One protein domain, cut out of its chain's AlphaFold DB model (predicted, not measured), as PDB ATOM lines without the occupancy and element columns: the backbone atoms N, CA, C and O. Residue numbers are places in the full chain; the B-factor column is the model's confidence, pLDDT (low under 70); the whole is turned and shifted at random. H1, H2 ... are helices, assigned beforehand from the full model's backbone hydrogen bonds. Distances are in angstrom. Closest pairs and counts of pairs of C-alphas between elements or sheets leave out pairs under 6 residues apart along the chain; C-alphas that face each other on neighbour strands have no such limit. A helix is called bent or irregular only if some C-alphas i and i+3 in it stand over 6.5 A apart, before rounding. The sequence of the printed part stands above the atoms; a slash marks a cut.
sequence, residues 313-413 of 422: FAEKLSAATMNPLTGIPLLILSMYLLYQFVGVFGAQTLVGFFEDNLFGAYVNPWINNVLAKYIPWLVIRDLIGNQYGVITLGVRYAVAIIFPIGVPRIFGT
ATOM      1  N   PHE A 313     -22.063  34.685   6.424       72.44
ATOM      2  CA  PHE A 313     -22.578  35.425   7.574       72.44
ATOM      3  C   PHE A 313     -21.480  36.171   8.355       72.44
ATOM      4  O   PHE A 313     -21.667  37.330   8.713       72.44
ATOM      5  N   ALA A 314     -20.330  35.537   8.597       77.50
ATOM      6  CA  ALA A 314     -19.192  36.139   9.292       77.50
ATOM      7  C   ALA A 314     -18.504  37.232   8.454       77.50
ATOM      8  O   ALA A 314     -18.135  38.266   9.008       77.50
ATOM      9  N   GLU A 315     -18.387  37.062   7.132       78.06
ATOM     10  CA  GLU A 315     -17.899  38.132   6.247       78.06
ATOM     11  C   GLU A 315     -18.865  39.314   6.203       78.06
ATOM     12  O   GLU A 315     -18.436  40.454   6.387       78.06
ATOM     13  N   LYS A 316     -20.174  39.062   6.050       79.94
ATOM     14  CA  LYS A 316     -21.188  40.124   6.120       79.94
ATOM     15  C   LYS A 316     -21.184  40.849   7.462       79.94
ATOM     16  O   LYS A 316     -21.292  42.071   7.469       79.94
ATOM     17  N   LEU A 317     -21.031  40.132   8.576       82.81
ATOM     18  CA  LEU A 317     -20.939  40.739   9.904       82.81
ATOM     19  C   LEU A 317     -19.663  41.582  10.046       82.81
ATOM     20  O   LEU A 317     -19.744  42.717  10.506       82.81
ATOM     21  N   SER A 318     -18.514  41.078   9.585       82.50
ATOM     22  CA  SER A 318     -17.240  41.814   9.581       82.50
ATOM     23  C   SER A 318     -17.337  43.107   8.756       82.50
ATOM     24  O   SER A 318     -17.095  44.200   9.272       82.50
ATOM     25  N   ALA A 319     -17.817  43.015   7.512       85.00
ATOM     26  CA  ALA A 319     -18.043  44.172   6.647       85.00
ATOM     27  C   ALA A 319     -19.041  45.174   7.261       85.00
ATOM     28  O   ALA A 319     -18.809  46.383   7.216       85.00
ATOM     29  N   ALA A 320     -20.113  44.681   7.895       86.06
ATOM     30  CA  ALA A 320     -21.086  45.522   8.586       86.06
ATOM     31  C   ALA A 320     -20.498  46.226   9.822       86.06
ATOM     32  O   ALA A 320     -20.863  47.372  10.077       86.06
ATOM     33  N   THR A 321     -19.576  45.594  10.561       89.25
ATOM     34  CA  THR A 321     -18.869  46.238  11.687       89.25
ATOM     35  C   THR A 321     -17.833  47.274  11.249       89.25
ATOM     36  O   THR A 321     -17.616  48.240  11.974       89.25
ATOM     37  N   MET A 322     -17.200  47.100  10.082       85.69
ATOM     38  CA  MET A 322     -16.117  47.978   9.614       85.69
ATOM     39  C   MET A 322     -16.601  49.230   8.865       85.69
ATOM     40  O   MET A 322     -15.893  50.234   8.842       85.69
ATOM     41  N   ASN A 323     -17.791  49.207   8.257       90.88
ATOM     42  CA  ASN A 323     -18.372  50.379   7.597       90.88
ATOM     43  C   ASN A 323     -19.088  51.284   8.627       90.88
ATOM     44  O   ASN A 323     -20.020  50.807   9.275       90.88
ATOM     45  N   PRO A 324     -18.746  52.586   8.757       86.81
ATOM     46  CA  PRO A 324     -19.370  53.490   9.730       86.81
ATOM     47  C   PRO A 324     -20.905  53.550   9.674       86.81
ATOM     48  O   PRO A 324     -21.550  53.620  10.720       86.81
ATOM     49  N   LEU A 325     -21.499  53.479   8.475       91.81
ATOM     50  CA  LEU A 325     -22.952  53.603   8.281       91.81
ATOM     51  C   LEU A 325     -23.741  52.405   8.829       91.81
ATOM     52  O   LEU A 325     -24.892  52.565   9.224       91.81
ATOM     53  N   THR A 326     -23.136  51.216   8.873       91.50
ATOM     54  CA  THR A 326     -23.750  49.996   9.427       91.50
ATOM     55  C   THR A 326     -23.226  49.666  10.824       91.50
ATOM     56  O   THR A 326     -23.974  49.157  11.657       91.50
ATOM     57  N   GLY A 327     -21.968  50.008  11.106       90.19
ATOM     58  CA  GLY A 327     -21.291  49.736  12.369       90.19
ATOM     59  C   GLY A 327     -21.825  50.576  13.525       90.19
ATOM     60  O   GLY A 327     -21.990  50.043  14.619       90.19
ATOM     61  N   ILE A 328     -22.176  51.848  13.297       93.25
ATOM     62  CA  ILE A 328     -22.760  52.705  14.345       93.25
ATOM     63  C   ILE A 328     -24.151  52.192  14.782       93.25
ATOM     64  O   ILE A 328     -24.337  51.978  15.983       93.25
ATOM     65  N   PRO A 329     -25.109  51.889  13.876       94.44
ATOM     66  CA  PRO A 329     -26.358  51.220  14.255       94.44
ATOM     67  C   PRO A 329     -26.152  49.871  14.957       94.44
ATOM     68  O   PRO A 329     -26.833  49.591  15.943       94.44
ATOM     69  N   LEU A 330     -25.198  49.048  14.500       91.88
ATOM     70  CA  LEU A 330     -24.897  47.756  15.127       91.88
ATOM     71  C   LEU A 330     -24.315  47.919  16.544       91.88
ATOM     72  O   LEU A 330     -24.660  47.152  17.443       91.88
ATOM     73  N   LEU A 331     -23.471  48.931  16.764       92.12
ATOM     74  CA  LEU A 331     -22.914  49.275  18.074       92.12
ATOM     75  C   LEU A 331     -24.011  49.743  19.040       92.12
ATOM     76  O   LEU A 331     -24.049  49.283  20.180       92.12
ATOM     77  N   ILE A 332     -24.928  50.599  18.578       95.56
ATOM     78  CA  ILE A 332     -26.086  51.055  19.364       95.56
ATOM     79  C   ILE A 332     -26.997  49.869  19.714       95.56
ATOM     80  O   ILE A 332     -27.391  49.724  20.870       95.56
ATOM     81  N   LEU A 333     -27.275  48.977  18.756       94.81
ATOM     82  CA  LEU A 333     -28.044  47.752  18.993       94.81
ATOM     83  C   LEU A 333     -27.352  46.829  20.011       94.81
ATOM     84  O   LEU A 333     -28.007  46.317  20.913       94.81
ATOM     85  N   SER A 334     -26.032  46.652  19.909       92.06
ATOM     86  CA  SER A 334     -25.234  45.858  20.855       92.06
ATOM     87  C   SER A 334     -25.263  46.449  22.272       92.06
ATOM     88  O   SER A 334     -25.526  45.735  23.240       92.06
ATOM     89  N   MET A 335     -25.094  47.769  22.399       92.62
ATOM     90  CA  MET A 335     -25.218  48.496  23.670       92.62
ATOM     91  C   MET A 335     -26.628  48.384  24.267       92.62
ATOM     92  O   MET A 335     -26.766  48.172  25.472       92.62
ATOM     93  N   TYR A 336     -27.672  48.469  23.439       94.94
ATOM     94  CA  TYR A 336     -29.061  48.301  23.868       94.94
ATOM     95  C   TYR A 336     -29.359  46.867  24.331       94.94
ATOM     96  O   TYR A 336     -29.980  46.678  25.375       94.94
ATOM     97  N   LEU A 337     -28.876  45.850  23.611       92.25
ATOM     98  CA  LEU A 337     -29.009  44.446  24.014       92.25
ATOM     99  C   LEU A 337     -28.258  44.157  25.323       92.25
ATOM    100  O   LEU A 337     -28.786  43.454  26.182       92.25
ATOM    101  N   LEU A 338     -27.073  44.746  25.519       88.00
ATOM    102  CA  LEU A 338     -26.338  44.665  26.785       88.00
ATOM    103  C   LEU A 338     -27.108  45.343  27.932       88.00
ATOM    104  O   LEU A 338     -27.197  44.778  29.021       88.00
ATOM    105  N   TYR A 339     -27.711  46.511  27.686       90.00
ATOM    106  CA  TYR A 339     -28.575  47.196  28.653       90.00
ATOM    107  C   TYR A 339     -29.815  46.362  29.017       90.00
ATOM    108  O   TYR A 339     -30.123  46.222  30.197       90.00
ATOM    109  N   GLN A 340     -30.489  45.747  28.040       89.12
ATOM    110  CA  GLN A 340     -31.618  44.844  28.295       89.12
ATOM    111  C   GLN A 340     -31.190  43.610  29.107       89.12
ATOM    112  O   GLN A 340     -31.849  43.245  30.081       89.12
ATOM    113  N   PHE A 341     -30.057  42.995  28.761       84.31
ATOM    114  CA  PHE A 341     -29.570  41.799  29.450       84.31
ATOM    115  C   PHE A 341     -29.119  42.076  30.894       84.31
ATOM    116  O   PHE A 341     -29.457  41.318  31.799       84.31
ATOM    117  N   VAL A 342     -28.382  43.165  31.138       82.25
ATOM    118  CA  VAL A 342     -27.861  43.493  32.479       82.25
ATOM    119  C   VAL A 342     -28.894  44.244  33.323       82.25
ATOM    120  O   VAL A 342     -29.084  43.919  34.494       82.25
ATOM    121  N   GLY A 343     -29.574  45.236  32.747       82.44
ATOM    122  CA  GLY A 343     -30.506  46.117  33.454       82.44
ATOM    123  C   GLY A 343     -31.890  45.510  33.670       82.44
ATOM    124  O   GLY A 343     -32.391  45.540  34.789       82.44
ATOM    125  N   VAL A 344     -32.506  44.934  32.633       83.62
ATOM    126  CA  VAL A 344     -33.859  44.357  32.747       83.62
ATOM    127  C   VAL A 344     -33.779  42.907  33.220       83.62
ATOM    128  O   VAL A 344     -34.220  42.593  34.324       83.62
ATOM    129  N   PHE A 345     -33.150  42.017  32.449       84.00
ATOM    130  CA  PHE A 345     -33.083  40.599  32.822       84.00
ATOM    131  C   PHE A 345     -32.252  40.369  34.099       84.00
ATOM    132  O   PHE A 345     -32.706  39.686  35.020       84.00
ATOM    133  N   GLY A 346     -31.071  40.986  34.194       81.75
ATOM    134  CA  GLY A 346     -30.229  40.950  35.389       81.75
ATOM    135  C   GLY A 346     -30.872  41.634  36.597       81.75
ATOM    136  O   GLY A 346     -31.253  40.960  37.552       81.75
ATOM    137  N   ALA A 347     -30.985  42.965  36.573       79.06
ATOM    138  CA  ALA A 347     -31.339  43.742  37.765       79.06
ATOM    139  C   ALA A 347     -32.845  43.817  38.100       79.06
ATOM    140  O   ALA A 347     -33.172  44.222  39.213       79.06
ATOM    141  N   GLN A 348     -33.759  43.424  37.202       79.88
ATOM    142  CA  GLN A 348     -35.201  43.366  37.501       79.88
ATOM    143  C   GLN A 348     -35.708  41.921  37.570       79.88
ATOM    144  O   GLN A 348     -36.250  41.515  38.598       79.88
ATOM    145  N   THR A 349     -35.515  41.115  36.517       83.75
ATOM    146  CA  THR A 349     -36.084  39.755  36.461       83.75
ATOM    147  C   THR A 349     -35.415  38.794  37.445       83.75
ATOM    148  O   THR A 349     -36.115  38.144  38.221       83.75
ATOM    149  N   LEU A 350     -34.079  38.697  37.451       83.06
ATOM    150  CA  LEU A 350     -33.380  37.789  38.368       83.06
ATOM    151  C   LEU A 350     -33.434  38.282  39.820       83.06
ATOM    152  O   LEU A 350     -33.719  37.474  40.701       83.06
ATOM    153  N   VAL A 351     -33.213  39.579  40.074       82.38
ATOM    154  CA  VAL A 351     -33.297  40.141  41.439       82.38
ATOM    155  C   VAL A 351     -34.684  39.900  42.035       82.38
ATOM    156  O   VAL A 351     -34.763  39.312  43.108       82.38
ATOM    157  N   GLY A 352     -35.768  40.246  41.328       82.75
ATOM    158  CA  GLY A 352     -37.139  40.040  41.814       82.75
ATOM    159  C   GLY A 352     -37.495  38.563  42.026       82.75
ATOM    160  O   GLY A 352     -38.108  38.211  43.033       82.75
ATOM    161  N   PHE A 353     -37.042  37.668  41.138       84.88
ATOM    162  CA  PHE A 353     -37.225  36.225  41.319       84.88
ATOM    163  C   PHE A 353     -36.518  35.696  42.577       84.88
ATOM    164  O   PHE A 353     -37.087  34.892  43.320       84.88
ATOM    165  N   PHE A 354     -35.289  36.138  42.853       83.88
ATOM    166  CA  PHE A 354     -34.623  35.767  44.100       83.88
ATOM    167  C   PHE A 354     -35.307  36.419  45.304       83.88
ATOM    168  O   PHE A 354     -35.644  35.724  46.261       83.88
ATOM    169  N   GLU A 355     -35.536  37.726  45.258       80.75
ATOM    170  CA  GLU A 355     -36.040  38.505  46.379       80.75
ATOM    171  C   GLU A 355     -37.443  38.051  46.819       80.75
ATOM    172  O   GLU A 355     -37.627  37.675  47.984       80.75
ATOM    173  N   ASP A 356     -38.420  38.018  45.913       80.38
ATOM    174  CA  ASP A 356     -39.823  37.767  46.258       80.38
ATOM    175  C   ASP A 356     -40.235  36.306  46.059       80.38
ATOM    176  O   ASP A 356     -40.776  35.696  46.986       80.38
ATOM    177  N   ASN A 357     -39.939  35.697  44.903       84.25
ATOM    178  CA  ASN A 357     -40.353  34.313  44.649       84.25
ATOM    179  C   ASN A 357     -39.567  33.303  45.498       84.25
ATOM    180  O   ASN A 357     -40.191  32.431  46.096       84.25
ATOM    181  N   LEU A 358     -38.233  33.385  45.572       84.25
ATOM    182  CA  LEU A 358     -37.445  32.429  46.364       84.25
ATOM    183  C   LEU A 358     -37.418  32.805  47.851       84.25
ATOM    184  O   LEU A 358     -37.875  32.031  48.698       84.25
ATOM    185  N   PHE A 359     -36.875  33.979  48.185       82.81
ATOM    186  CA  PHE A 359     -36.685  34.373  49.580       82.81
ATOM    187  C   PHE A 359     -37.995  34.784  50.252       82.81
ATOM    188  O   PHE A 359     -38.262  34.323  51.361       82.81
ATOM    189  N   GLY A 360     -38.829  35.590  49.589       79.50
ATOM    190  CA  GLY A 360     -40.116  36.042  50.123       79.50
ATOM    191  C   GLY A 360     -41.107  34.901  50.375       79.50
ATOM    192  O   GLY A 360     -41.615  34.778  51.489       79.50
ATOM    193  N   ALA A 361     -41.361  34.049  49.375       83.31
ATOM    194  CA  ALA A 361     -42.405  33.022  49.463       83.31
ATOM    195  C   ALA A 361     -41.969  31.692  50.113       83.31
ATOM    196  O   ALA A 361     -42.806  31.041  50.739       83.31
ATOM    197  N   TYR A 362     -40.698  31.279  50.002       84.62
ATOM    198  CA  TYR A 362     -40.245  29.969  50.510       84.62
ATOM    199  C   TYR A 362     -39.229  30.064  51.652       84.62
ATOM    200  O   TYR A 362     -39.466  29.502  52.724       84.62
ATOM    201  N   VAL A 363     -38.102  30.761  51.460       83.81
ATOM    202  CA  VAL A 363     -36.990  30.712  52.432       83.81
ATOM    203  C   VAL A 363     -37.335  31.442  53.731       83.81
ATOM    204  O   VAL A 363     -37.174  30.865  54.806       83.81
ATOM    205  N   ASN A 364     -37.851  32.673  53.666       82.44
ATOM    206  CA  ASN A 364     -38.144  33.462  54.865       82.44
ATOM    207  C   ASN A 364     -39.260  32.831  55.729       82.44
ATOM    208  O   ASN A 364     -39.047  32.697  56.936       82.44
ATOM    209  N   PRO A 365     -40.399  32.352  55.179       84.19
ATOM    210  CA  PRO A 365     -41.403  31.632  55.968       84.19
ATOM    211  C   PRO A 365     -40.862  30.338  56.588       84.19
ATOM    212  O   PRO A 365     -41.177  30.037  57.741       84.19
ATOM    213  N   TRP A 366     -40.015  29.588  55.872       86.38
ATOM    214  CA  TRP A 366     -39.384  28.379  56.409       86.38
ATOM    215  C   TRP A 366     -38.432  28.693  57.574       86.38
ATOM    216  O   TRP A 366     -38.576  28.098  58.644       86.38
ATOM    217  N   ILE A 367     -37.534  29.675  57.416       83.69
ATOM    218  CA  ILE A 367     -36.632  30.141  58.485       83.69
ATOM    219  C   ILE A 367     -37.440  30.579  59.711       83.69
ATOM    220  O   ILE A 367     -37.173  30.114  60.819       83.69
ATOM    221  N   ASN A 368     -38.459  31.420  59.523       81.56
ATOM    222  CA  ASN A 368     -39.253  31.957  60.626       81.56
ATOM    223  C   ASN A 368     -39.998  30.842  61.380       81.56
ATOM    224  O   ASN A 368     -39.991  30.833  62.610       81.56
ATOM    225  N   ASN A 369     -40.549  29.850  60.672       83.94
ATOM    226  CA  ASN A 369     -41.190  28.682  61.285       83.94
ATOM    227  C   ASN A 369     -40.200  27.793  62.066       83.94
ATOM    228  O   ASN A 369     -40.539  27.290  63.139       83.94
ATOM    229  N   VAL A 370     -38.968  27.617  61.575       84.12
ATOM    230  CA  VAL A 370     -37.916  26.867  62.288       84.12
ATOM    231  C   VAL A 370     -37.465  27.621  63.545       84.12
ATOM    232  O   VAL A 370     -37.445  27.039  64.633       84.12
ATOM    233  N   LEU A 371     -37.182  28.923  63.444       82.06
ATOM    234  CA  LEU A 371     -36.818  29.767  64.592       82.06
ATOM    235  C   LEU A 371     -37.942  29.810  65.641       82.06
ATOM    236  O   LEU A 371     -37.677  29.684  66.839       82.06
ATOM    237  N   ALA A 372     -39.200  29.907  65.198       80.44
ATOM    238  CA  ALA A 372     -40.375  29.891  66.064       80.44
ATOM    239  C   ALA A 372     -40.560  28.569  66.829       80.44
ATOM    240  O   ALA A 372     -41.109  28.583  67.936       80.44
ATOM    241  N   LYS A 373     -40.084  27.447  66.273       85.00
ATOM    242  CA  LYS A 373     -40.174  26.113  66.884       85.00
ATOM    243  C   LYS A 373     -39.026  25.797  67.849       85.00
ATOM    244  O   LYS A 373     -39.268  25.123  68.847       85.00
ATOM    245  N   TYR A 374     -37.801  26.253  67.568       85.12
ATOM    246  CA  TYR A 374     -36.598  25.804  68.297       85.12
ATOM    247  C   TYR A 374     -35.941  26.846  69.215       85.12
ATOM    248  O   TYR A 374     -35.247  26.455  70.151       85.12
ATOM    249  N   ILE A 375     -36.155  28.151  69.008       81.31
ATOM    250  CA  ILE A 375     -35.547  29.209  69.837       81.31
ATOM    251  C   ILE A 375     -36.659  29.942  70.599       81.31
ATOM    252  O   ILE A 375     -37.426  30.656  69.961       81.31
ATOM    253  N   PRO A 376     -36.801  29.825  71.932       75.50
ATOM    254  CA  PRO A 376     -37.895  30.489  72.661       75.50
ATOM    255  C   PRO A 376     -37.689  32.002  72.888       75.50
ATOM    256  O   PRO A 376     -38.629  32.699  73.255       75.50
ATOM    257  N   TRP A 377     -36.482  32.529  72.663       81.62
ATOM    258  CA  TRP A 377     -36.104  33.912  72.980       81.62
ATOM    259  C   TRP A 377     -36.445  34.877  71.834       81.62
ATOM    260  O   TRP A 377     -35.838  34.790  70.766       81.62
ATOM    261  N   LEU A 378     -37.365  35.825  72.060       77.81
ATOM    262  CA  LEU A 378     -37.859  36.747  71.021       77.81
ATOM    263  C   LEU A 378     -36.728  37.539  70.336       77.81
ATOM    264  O   LEU A 378     -36.584  37.480  69.121       77.81
ATOM    265  N   VAL A 379     -35.847  38.157  71.131       80.06
ATOM    266  CA  VAL A 379     -34.708  38.967  70.648       80.06
ATOM    267  C   VAL A 379     -33.785  38.179  69.707       80.06
ATOM    268  O   VAL A 379     -33.248  38.734  68.755       80.06
ATOM    269  N   ILE A 380     -33.621  36.870  69.934       78.44
ATOM    270  CA  ILE A 380     -32.781  36.009  69.089       78.44
ATOM    271  C   ILE A 380     -33.521  35.619  67.797       78.44
ATOM    272  O   ILE A 380     -32.888  35.504  66.748       78.44
ATOM    273  N   ARG A 381     -34.858  35.478  67.829       78.31
ATOM    274  CA  ARG A 381     -35.671  35.290  66.611       78.31
ATOM    275  C   ARG A 381     -35.571  36.502  65.693       78.31
ATOM    276  O   ARG A 381     -35.306  36.320  64.512       78.31
ATOM    277  N   ASP A 382     -35.737  37.703  66.241       80.31
ATOM    278  CA  ASP A 382     -35.763  38.952  65.465       80.31
ATOM    279  C   ASP A 382     -34.370  39.387  64.977       80.31
ATOM    280  O   ASP A 382     -34.256  40.064  63.958       80.31
ATOM    281  N   LEU A 383     -33.298  38.956  65.655       81.81
ATOM    282  CA  LEU A 383     -31.919  39.160  65.198       81.81
ATOM    283  C   LEU A 383     -31.531  38.216  64.044       81.81
ATOM    284  O   LEU A 383     -30.762  38.603  63.164       81.81
ATOM    285  N   ILE A 384     -32.028  36.975  64.036       79.12
ATOM    286  CA  ILE A 384     -31.636  35.954  63.047       79.12
ATOM    287  C   ILE A 384     -32.604  35.921  61.851       79.12
ATOM    288  O   ILE A 384     -32.155  35.800  60.708       79.12
ATOM    289  N   GLY A 385     -33.908  36.066  62.095       74.81
ATOM    290  CA  GLY A 385     -34.976  36.027  61.093       74.81
ATOM    291  C   GLY A 385     -36.065  37.085  61.316       74.81
ATOM    292  O   GLY A 385     -35.784  38.211  61.713       74.81
ATOM    293  N   ASN A 386     -37.320  36.747  61.015       75.88
ATOM    294  CA  ASN A 386     -38.441  37.695  60.941       75.88
ATOM    295  C   ASN A 386     -38.138  38.865  59.972       75.88
ATOM    296  O   ASN A 386     -37.395  38.684  59.006       75.88
ATOM    297  N   GLN A 387     -38.765  40.036  60.136       69.50
ATOM    298  CA  GLN A 387     -38.719  41.116  59.131       69.50
ATOM    299  C   GLN A 387     -37.367  41.848  59.028       69.50
ATOM    300  O   GLN A 387     -37.107  42.474  58.004       69.50
ATOM    301  N   TYR A 388     -36.506  41.756  60.048       72.31
ATOM    302  CA  TYR A 388     -35.257  42.531  60.141       72.31
ATOM    303  C   TYR A 388     -34.001  41.681  60.402       72.31
ATOM    304  O   TYR A 388     -32.910  42.228  60.556       72.31
ATOM    305  N   GLY A 389     -34.136  40.354  60.444       79.88
ATOM    306  CA  GLY A 389     -33.057  39.444  60.805       79.88
ATOM    307  C   GLY A 389     -31.910  39.378  59.800       79.88
ATOM    308  O   GLY A 389     -32.078  39.523  58.586       79.88
ATOM    309  N   VAL A 390     -30.717  39.079  60.314       80.94
ATOM    310  CA  VAL A 390     -29.471  39.017  59.533       80.94
ATOM    311  C   VAL A 390     -29.550  37.997  58.389       80.94
ATOM    312  O   VAL A 390     -28.962  38.228  57.333       80.94
ATOM    313  N   ILE A 391     -30.305  36.901  58.535       77.38
ATOM    314  CA  ILE A 391     -30.475  35.919  57.452       77.38
ATOM    315  C   ILE A 391     -31.597  36.346  56.491       77.38
ATOM    316  O   ILE A 391     -31.374  36.411  55.283       77.38
ATOM    317  N   THR A 392     -32.781  36.685  57.005       77.62
ATOM    318  CA  THR A 392     -33.970  37.010  56.187       77.62
ATOM    319  C   THR A 392     -33.855  38.320  55.404       77.62
ATOM    320  O   THR A 392     -34.522  38.464  54.377       77.62
ATOM    321  N   LEU A 393     -33.007  39.247  55.859       80.31
ATOM    322  CA  LEU A 393     -32.696  40.514  55.194       80.31
ATOM    323  C   LEU A 393     -31.298  40.483  54.554       80.31
ATOM    324  O   LEU A 393     -31.150  40.734  53.359       80.31
ATOM    325  N   GLY A 394     -30.266  40.133  55.330       77.50
ATOM    326  CA  GLY A 394     -28.868  40.194  54.889       77.50
ATOM    327  C   GLY A 394     -28.517  39.158  53.821       77.50
ATOM    328  O   GLY A 394     -27.960  39.521  52.786       77.50
ATOM    329  N   VAL A 395     -28.889  37.885  54.011       80.06
ATOM    330  CA  VAL A 395     -28.655  36.846  52.987       80.06
ATOM    331  C   VAL A 395     -29.600  37.026  51.795       80.06
ATOM    332  O   VAL A 395     -29.161  36.837  50.662       80.06
ATOM    333  N   ARG A 396     -30.844  37.486  52.016       79.56
ATOM    334  CA  ARG A 396     -31.786  37.858  50.939       79.56
ATOM    335  C   ARG A 396     -31.164  38.881  49.990       79.56
ATOM    336  O   ARG A 396     -31.063  38.588  48.804       79.56
ATOM    337  N   TYR A 397     -30.672  40.020  50.485       79.25
ATOM    338  CA  TYR A 397     -30.056  41.032  49.615       79.25
ATOM    339  C   TYR A 397     -28.668  40.642  49.099       79.25
ATOM    340  O   TYR A 397     -28.361  40.926  47.941       79.25
ATOM    341  N   ALA A 398     -27.844  39.946  49.890       78.81
ATOM    342  CA  ALA A 398     -26.550  39.459  49.410       78.81
ATOM    343  C   ALA A 398     -26.715  38.499  48.219       78.81
ATOM    344  O   ALA A 398     -26.010  38.637  47.222       78.81
ATOM    345  N   VAL A 399     -27.670  37.566  48.275       76.50
ATOM    346  CA  VAL A 399     -27.937  36.656  47.153       76.50
ATOM    347  C   VAL A 399     -28.702  37.371  46.039       76.50
ATOM    348  O   VAL A 399     -28.237  37.349  44.903       76.50
ATOM    349  N   ALA A 400     -29.819  38.045  46.326       72.50
ATOM    350  CA  ALA A 400     -30.663  38.638  45.287       72.50
ATOM    351  C   ALA A 400     -29.961  39.745  44.485       72.50
ATOM    352  O   ALA A 400     -30.151  39.802  43.276       72.50
ATOM    353  N   ILE A 401     -29.124  40.583  45.112       72.44
ATOM    354  CA  ILE A 401     -28.433  41.687  44.423       72.44
ATOM    355  C   ILE A 401     -27.052  41.252  43.913       72.44
ATOM    356  O   ILE A 401     -26.728  41.464  42.744       72.44
ATOM    357  N   ILE A 402     -26.212  40.642  44.760       75.06
ATOM    358  CA  ILE A 402     -24.800  40.410  44.400       75.06
ATOM    359  C   ILE A 402     -24.654  39.210  43.454       75.06
ATOM    360  O   ILE A 402     -23.785  39.239  42.582       75.06
ATOM    361  N   PHE A 403     -25.503  38.177  43.550       72.88
ATOM    362  CA  PHE A 403     -25.371  36.995  42.690       72.88
ATOM    363  C   PHE A 403     -25.675  37.297  41.207       72.88
ATOM    364  O   PHE A 403     -24.790  37.036  40.386       72.88
ATOM    365  N   PRO A 404     -26.808  37.922  40.810       67.88
ATOM    366  CA  PRO A 404     -27.066  38.244  39.400       67.88
ATOM    367  C   PRO A 404     -26.050  39.223  38.799       67.88
ATOM    368  O   PRO A 404     -25.685  39.086  37.632       67.88
ATOM    369  N   ILE A 405     -25.551  40.179  39.591       67.19
ATOM    370  CA  ILE A 405     -24.553  41.169  39.150       67.19
ATOM    371  C   ILE A 405     -23.139  40.553  39.078       67.19
ATOM    372  O   ILE A 405     -22.333  40.928  38.224       67.19
ATOM    373  N   GLY A 406     -22.829  39.574  39.935       59.47
ATOM    374  CA  GLY A 406     -21.546  38.865  39.965       59.47
ATOM    375  C   GLY A 406     -21.404  37.759  38.913       59.47
ATOM    376  O   GLY A 406     -20.306  37.549  38.393       59.47
ATOM    377  N   VAL A 407     -22.497  37.079  38.548       56.59
ATOM    378  CA  VAL A 407     -22.512  35.962  37.580       56.59
ATOM    379  C   VAL A 407     -21.826  36.294  36.238       56.59
ATOM    380  O   VAL A 407     -20.956  35.516  35.833       56.59
ATOM    381  N   PRO A 408     -22.075  37.444  35.573       51.88
ATOM    382  CA  PRO A 408     -21.353  37.832  34.353       51.88
ATOM    383  C   PRO A 408     -19.826  37.893  34.518       51.88
ATOM    384  O   PRO A 408     -19.088  37.608  33.576       51.88
ATOM    385  N   ARG A 409     -19.335  38.222  35.720       48.09
ATOM    386  CA  ARG A 409     -17.900  38.309  36.035       48.09
ATOM    387  C   ARG A 409     -17.279  36.941  36.336       48.09
ATOM    388  O   ARG A 409     -16.100  36.750  36.056       48.09
ATOM    389  N   ILE A 410     -18.069  35.996  36.850       50.12
ATOM    390  CA  ILE A 410     -17.650  34.612  37.139       50.12
ATOM    391  C   ILE A 410     -17.587  33.766  35.857       50.12
ATOM    392  O   ILE A 410     -16.665  32.975  35.698       50.12
ATOM    393  N   PHE A 411     -18.513  33.961  34.911       48.50
ATOM    394  CA  PHE A 411     -18.471  33.282  33.604       48.50
ATOM    395  C   PHE A 411     -17.627  34.024  32.548       48.50
ATOM    396  O   PHE A 411     -17.291  33.451  31.510       48.50
ATOM    397  N   GLY A 412     -17.248  35.281  32.810       42.03
ATOM    398  CA  GLY A 412     -16.401  36.091  31.930       42.03
ATOM    399  C   GLY A 412     -14.912  35.713  31.927       42.03
ATOM    400  O   GLY A 412     -14.199  36.069  30.991       42.03
ATOM    401  N   THR A 413     -14.424  34.963  32.919       41.28
ATOM    402  CA  THR A 413     -13.006  34.574  33.076       41.28
ATOM    403  C   THR A 413     -12.580  33.414  32.163       41.28
ATOM    404  O   THR A 413     -11.937  32.448  32.580       41.28
TER     405      THR A 413
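What this domain is: This is residues 313 to 413 of the 422 residues of the protein "Ferrous iron transporter B" of Anaerolineae bacterium (UniProt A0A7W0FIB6). Look for one very long, gently bent helix, H2, that makes nearly the whole length of a rod; at one end H1 stands across it as a corner, and at its other end the backbone folds back through H3 into H4, which packs on residues 342 to 359 of H2. Past a kink near residue 405, the end of H4 turns away from H2. The printed part has 101 residues with four named helices, in the order H1, H2, H3, H4, and no named strand; the class is all helix. The whole is extended, with a radius of gyration of the C-alphas of 21.8 A and spans of 71 by 23 by 19 A.

Where its parts are: Start with H2, residues 324 to 374, assigned as one helix by its hydrogen bonds but bent: C-alphas 361 and 364 are 6.9 A apart. Find C-alpha 324 at (-19.370, 53.490, 9.730); from there arm H2a runs 50.3 A to residue 361. Arm H2b, residues 364 to 374, runs 15.5 A. Before them lies H1, residues 313 to 322, 14.3 A long, beginning at C-alpha 313 at (-22.578, 35.425, 7.574). After them come H3, residues 378 to 384, 10.1 A, and H4, residues 390 to 411, 28.7 A, ending at C-alpha 411 at (-18.471, 33.282, 33.604). H4 is only just irregular: C-alphas 405 and 408 are 6.7 A apart.

How they stand to each other: The hub is H2, which touches three other helices. Its arms stand at a shallow tilt of 27 degrees. Look at residues 342 to 359 of H2a, where it touches H4: the closest C-alphas, of Val 351 and Ala 400, are 4.9 A apart, at a shallow tilt of 27 degrees, opposite ways. H2b and H4 are close but not clearly touching, with C-alphas of Asn 364 and Thr 392 closest at 5.6 A. H2b and H3 form a helical hairpin and only just touch, with 3 pairs of C-alphas within 8 A; the closest, of Leu 371 and Arg 381, are 6.0 A apart. H3 and H4 touch only at the corner, with C-alphas of Ile 384 and Val 390 closest at 5.1 A. At the other end H1 and H2a touch only at the corner, the C-alphas of Thr 321 and Gly 327 being closest at 4.3 A; they are only just about perpendicular, at 73 degrees. H1 is apart from H3 and H4. In H1, H2b and H3 every O i to N i+4 pair is within hydrogen-bond range, against 26 of 34 in H2a and 13 of 18 in H4.

The domain as a whole: The two C-alphas farthest apart, of Asn 323 and Pro 376, are 70.8 A apart. Residues 332 to 339, which belong to H2, and residues 373 to 378 stand free. The printed part has no cut, and the three links between helices are tight. Mean pLDDT of the printed part is 79.9; look for values under 70 at residue 387 and residues 404 to 413.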